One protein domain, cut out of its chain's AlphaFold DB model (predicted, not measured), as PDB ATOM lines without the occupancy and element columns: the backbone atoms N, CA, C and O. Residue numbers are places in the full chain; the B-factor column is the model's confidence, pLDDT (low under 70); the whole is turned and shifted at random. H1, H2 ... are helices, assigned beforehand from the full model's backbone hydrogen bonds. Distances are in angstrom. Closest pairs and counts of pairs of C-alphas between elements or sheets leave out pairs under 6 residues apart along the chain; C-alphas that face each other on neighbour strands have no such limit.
ATOM      1  N   LYS A 168     -38.328   9.428  15.280       64.38
ATOM      2  CA  LYS A 168     -38.422   9.381  16.754       64.38
ATOM      3  C   LYS A 168     -38.127   8.006  17.389       64.38
ATOM      4  O   LYS A 168     -37.302   7.974  18.298       64.38
ATOM      5  N   PRO A 169     -38.689   6.859  16.946       64.56
ATOM      6  CA  PRO A 169     -38.340   5.560  17.536       64.56
ATOM      7  C   PRO A 169     -36.876   5.153  17.287       64.56
ATOM      8  O   PRO A 169     -36.293   4.440  18.100       64.56
ATOM      9  N   LYS A 170     -36.251   5.630  16.200       66.81
ATOM     10  CA  LYS A 170     -34.821   5.400  15.925       66.81
ATOM     11  C   LYS A 170     -33.934   6.279  16.802       66.81
ATOM     12  O   LYS A 170     -32.855   5.851  17.197       66.81
ATOM     13  N   GLN A 171     -34.398   7.488  17.112       70.94
ATOM     14  CA  GLN A 171     -33.738   8.397  18.038       70.94
ATOM     15  C   GLN A 171     -33.746   7.839  19.471       70.94
ATOM     16  O   GLN A 171     -32.693   7.809  20.095       70.94
ATOM     17  N   VAL A 172     -34.863   7.267  19.940       73.75
ATOM     18  CA  VAL A 172     -34.938   6.618  21.268       73.75
ATOM     19  C   VAL A 172     -33.959   5.442  21.400       73.75
ATOM     20  O   VAL A 172     -33.312   5.297  22.434       73.75
ATOM     21  N   GLU A 173     -33.788   4.606  20.367       77.75
ATOM     22  CA  GLU A 173     -32.796   3.517  20.428       77.75
ATOM     23  C   GLU A 173     -31.348   4.048  20.376       77.75
ATOM     24  O   GLU A 173     -30.494   3.521  21.087       77.75
ATOM     25  N   LYS A 174     -31.068   5.139  19.644       78.19
ATOM     26  CA  LYS A 174     -29.768   5.836  19.720       78.19
ATOM     27  C   LYS A 174     -29.502   6.417  21.110       78.19
ATOM     28  O   LYS A 174     -28.405   6.257  21.627       78.19
ATOM     29  N   GLU A 175     -30.489   7.060  21.728       81.88
ATOM     30  CA  GLU A 175     -30.381   7.636  23.077       81.88
ATOM     31  C   GLU A 175     -30.173   6.542  24.134       81.88
ATOM     32  O   GLU A 175     -29.341   6.683  25.026       81.88
ATOM     33  N   LYS A 176     -30.831   5.390  23.976       83.88
ATOM     34  CA  LYS A 176     -30.615   4.194  24.801       83.88
ATOM     35  C   LYS A 176     -29.225   3.574  24.607       83.88
ATOM     36  O   LYS A 176     -28.665   3.025  25.555       83.88
ATOM     37  N   GLN A 177     -28.657   3.646  23.404       81.75
ATOM     38  CA  GLN A 177     -27.273   3.233  23.133       81.75
ATOM     39  C   GLN A 177     -26.261   4.234  23.710       81.75
ATOM     40  O   GLN A 177     -25.291   3.811  24.333       81.75
ATOM     41  N   LEU A 178     -26.531   5.538  23.605       82.19
ATOM     42  CA  LEU A 178     -25.728   6.601  24.214       82.19
ATOM     43  C   LEU A 178     -25.695   6.475  25.745       82.19
ATOM     44  O   LEU A 178     -24.619   6.488  26.332       82.19
ATOM     45  N   ALA A 179     -26.851   6.260  26.382       85.69
ATOM     46  CA  ALA A 179     -26.955   6.073  27.829       85.69
ATOM     47  C   ALA A 179     -26.201   4.821  28.316       85.69
ATOM     48  O   ALA A 179     -25.531   4.867  29.346       85.69
ATOM     49  N   ARG A 180     -26.249   3.713  27.557       85.69
ATOM     50  CA  ARG A 180     -25.427   2.517  27.827       85.69
ATOM     51  C   ARG A 180     -23.930   2.817  27.725       85.69
ATOM     52  O   ARG A 180     -23.174   2.347  28.567       85.69
ATOM     53  N   LEU A 181     -23.511   3.586  26.716       82.44
ATOM     54  CA  LEU A 181     -22.107   3.950  26.522       82.44
ATOM     55  C   LEU A 181     -21.607   4.877  27.641       82.44
ATOM     56  O   LEU A 181     -20.551   4.617  28.204       82.44
ATOM     57  N   GLN A 182     -22.386   5.897  28.020       82.50
ATOM     58  CA  GLN A 182     -22.064   6.772  29.154       82.50
ATOM     59  C   GLN A 182     -21.963   5.995  30.470       82.50
ATOM     60  O   GLN A 182     -21.032   6.231  31.231       82.50
ATOM     61  N   LEU A 183     -22.875   5.052  30.726       84.56
ATOM     62  CA  LEU A 183     -22.837   4.224  31.933       84.56
ATOM     63  C   LEU A 183     -21.607   3.301  31.947       84.56
ATOM     64  O   LEU A 183     -20.946   3.199  32.975       84.56
ATOM     65  N   ALA A 184     -21.245   2.701  30.808       78.62
ATOM     66  CA  ALA A 184     -20.023   1.903  30.686       78.62
ATOM     67  C   ALA A 184     -18.746   2.747  30.874       78.62
ATOM     68  O   ALA A 184     -17.821   2.305  31.550       78.62
ATOM     69  N   MET A 185     -18.704   3.973  30.338       78.06
ATOM     70  CA  MET A 185     -17.601   4.912  30.584       78.06
ATOM     71  C   MET A 185     -17.527   5.329  32.055       78.06
ATOM     72  O   MET A 185     -16.444   5.350  32.624       78.06
ATOM     73  N   GLN A 186     -18.660   5.629  32.694       77.69
ATOM     74  CA  GLN A 186     -18.689   6.031  34.102       77.69
ATOM     75  C   GLN A 186     -18.257   4.892  35.036       77.69
ATOM     76  O   GLN A 186     -17.579   5.152  36.024       77.69
ATOM     77  N   GLN A 187     -18.587   3.641  34.699       74.50
ATOM     78  CA  GLN A 187     -18.063   2.461  35.391       74.50
ATOM     79  C   GLN A 187     -16.548   2.321  35.190       74.50
ATOM     80  O   GLN A 187     -15.829   2.206  36.175       74.50
ATOM     81  N   ALA A 188     -16.058   2.434  33.951       62.69
ATOM     82  CA  ALA A 188     -14.628   2.357  33.630       62.69
ATOM     83  C   ALA A 188     -13.777   3.509  34.210       62.69
ATOM     84  O   ALA A 188     -12.561   3.389  34.262       62.69
ATOM     85  N   ILE A 189     -14.397   4.615  34.640       67.56
ATOM     86  CA  ILE A 189     -13.746   5.732  35.355       67.56
ATOM     87  C   ILE A 189     -13.792   5.533  36.886       67.56
ATOM     88  O   ILE A 189     -13.047   6.179  37.615       67.56
ATOM     89  N   GLN A 190     -14.668   4.659  37.396       62.88
ATOM     90  CA  GLN A 190     -14.754   4.320  38.826       62.88
ATOM     91  C   GLN A 190     -13.944   3.070  39.196       62.88
ATOM     92  O   GLN A 190     -13.549   2.925  40.349       62.88
ATOM     93  N   THR A 191     -13.686   2.179  38.238       56.75
ATOM     94  CA  THR A 191     -12.655   1.143  38.350       56.75
ATOM     95  C   THR A 191     -11.322   1.726  37.892       56.75
ATOM     96  O   THR A 191     -11.134   1.912  36.693       56.75
ATOM     97  N   ASP A 192     -10.398   1.980  38.820       51.47
ATOM     98  CA  ASP A 192      -9.059   2.559  38.569       51.47
ATOM     99  C   ASP A 192      -8.079   1.561  37.894       51.47
ATOM    100  O   ASP A 192      -6.872   1.546  38.121       51.47
ATOM    101  N   ASP A 193      -8.627   0.670  37.064       57.38
ATOM    102  CA  ASP A 193      -7.917  -0.329  36.281       57.38
ATOM    103  C   ASP A 193      -7.671   0.217  34.867       57.38
ATOM    104  O   ASP A 193      -8.385  -0.127  33.920       57.38
ATOM    105  N   GLU A 194      -6.594   0.986  34.667       55.78
ATOM    106  CA  GLU A 194      -6.145   1.457  33.333       55.78
ATOM    107  C   GLU A 194      -5.879   0.317  32.312       55.78
ATOM    108  O   GLU A 194      -5.576   0.551  31.142       55.78
ATOM    109  N   LYS A 195      -5.986  -0.942  32.750       56.53
ATOM    110  CA  LYS A 195      -5.779  -2.175  31.978       56.53
ATOM    111  C   LYS A 195      -7.088  -2.920  31.661       56.53
ATOM    112  O   LYS A 195      -7.057  -3.902  30.916       56.53
ATOM    113  N   ALA A 196      -8.238  -2.474  32.179       61.44
ATOM    114  CA  ALA A 196      -9.542  -3.115  31.987       61.44
ATOM    115  C   ALA A 196     -10.166  -2.793  30.613       61.44
ATOM    116  O   ALA A 196     -11.124  -2.027  30.482       61.44
ATOM    117  N   LEU A 197      -9.638  -3.414  29.554       68.25
ATOM    118  CA  LEU A 197     -10.222  -3.338  28.212       68.25
ATOM    119  C   LEU A 197     -11.683  -3.816  28.211       68.25
ATOM    120  O   LEU A 197     -11.977  -4.955  28.571       68.25
ATOM    121  N   LEU A 198     -12.600  -2.966  27.730       76.25
ATOM    122  CA  LEU A 198     -14.015  -3.323  27.592       76.25
ATOM    123  C   LEU A 198     -14.184  -4.624  26.770       76.25
ATOM    124  O   LEU A 198     -13.537  -4.758  25.726       76.25
ATOM    125  N   PRO A 199     -15.111  -5.539  27.133       75.50
ATOM    126  CA  PRO A 199     -15.257  -6.851  26.478       75.50
ATOM    127  C   PRO A 199     -15.538  -6.830  24.964       75.50
ATOM    128  O   PRO A 199     -15.424  -7.855  24.293       75.50
ATOM    129  N   ILE A 200     -15.932  -5.676  24.417       74.06
ATOM    130  CA  ILE A 200     -16.078  -5.452  22.972       74.06
ATOM    131  C   ILE A 200     -14.694  -5.339  22.316       74.06
ATOM    132  O   ILE A 200     -14.421  -6.034  21.342       74.06
ATOM    133  N   HIS A 201     -13.799  -4.526  22.887       76.81
ATOM    134  CA  HIS A 201     -12.433  -4.338  22.393       76.81
ATOM    135  C   HIS A 201     -11.593  -5.607  22.569       76.81
ATOM    136  O   HIS A 201     -10.816  -5.945  21.684       76.81
ATOM    137  N   GLN A 202     -11.805  -6.361  23.656       77.50
ATOM    138  CA  GLN A 202     -11.164  -7.666  23.854       77.50
ATOM    139  C   GLN A 202     -11.486  -8.640  22.705       77.50
ATOM    140  O   GLN A 202     -10.575  -9.213  22.114       77.50
ATOM    141  N   LYS A 203     -12.763  -8.758  22.318       78.31
ATOM    142  CA  LYS A 203     -13.196  -9.605  21.190       78.31
ATOM    143  C   LYS A 203     -12.719  -9.104  19.828       78.31
ATOM    144  O   LYS A 203     -12.506  -9.902  18.917       78.31
ATOM    145  N   GLU A 204     -12.560  -7.793  19.664       79.69
ATOM    146  CA  GLU A 204     -11.987  -7.235  18.438       79.69
ATOM    147  C   GLU A 204     -10.471  -7.478  18.353       79.69
ATOM    148  O   GLU A 204      -9.976  -7.824  17.284       79.69
ATOM    149  N   LEU A 205      -9.742  -7.428  19.471       76.06
ATOM    150  CA  LEU A 205      -8.334  -7.838  19.527       76.06
ATOM    151  C   LEU A 205      -8.164  -9.345  19.278       76.06
ATOM    152  O   LEU A 205      -7.283  -9.730  18.516       76.06
ATOM    153  N   GLU A 206      -9.034 -10.200  19.825       75.94
ATOM    154  CA  GLU A 206      -9.037 -11.650  19.551       75.94
ATOM    155  C   GLU A 206      -9.186 -11.977  18.055       75.94
ATOM    156  O   GLU A 206      -8.578 -12.930  17.573       75.94
ATOM    157  N   LYS A 207      -9.924 -11.159  17.293       81.75
ATOM    158  CA  LYS A 207     -10.070 -11.293  15.831       81.75
ATOM    159  C   LYS A 207      -8.770 -10.996  15.065       81.75
ATOM    160  O   LYS A 207      -8.569 -11.559  13.991       81.75
ATOM    161  N   TYR A 208      -7.909 -10.121  15.590       72.81
ATOM    162  CA  TYR A 208      -6.602  -9.788  15.001       72.81
ATOM    163  C   TYR A 208      -5.429 -10.495  15.694       72.81
ATOM    164  O   TYR A 208      -4.280 -10.310  15.293       72.81
TER     165      TYR A 208
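This is residues 168 to 208 of the 375 residues of the protein "FAM178 domain-containing protein" of Paramuricea clavata (UniProt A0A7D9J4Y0). Reading from Lys 168, you meet a flat, open hook: the long straight helix H1 makes the shaft, residues 189 to 195 stick out at the bend, and the short helix H2 follows, apart from H1. The 41 printed residues hold two named helices, H1 then H2, and no named strand: all helix. The whole is only just loose, close to extended, with a radius of gyration of the C-alphas of 13.3 A and spans of 37 by 28 by 8 A.

H1, residues 168 to 190, and H2, residues 199 to 208, are apart, with no C-alpha of the one within 8 A of the other. In H1 every O i to N i+4 pair is within hydrogen-bond range; in H2, 5 of 6 are.

Find C-alpha 168 at (-38.422, 9.381, 16.754); from there H1 runs 32.8 A to C-alpha 190 at (-14.754, 4.320, 38.826). H2 runs 14.7 A from Pro 199 to C-alpha 208 at (-6.602, -9.788, 15.001).

The C-alphas farthest apart, of Lys 168 and Lys 195, are 37.8 A apart. The printed part has no cut, and the link of 8 residues is short. Look for pLDDT under 70 at residues 168 to 170 and 188 to 197.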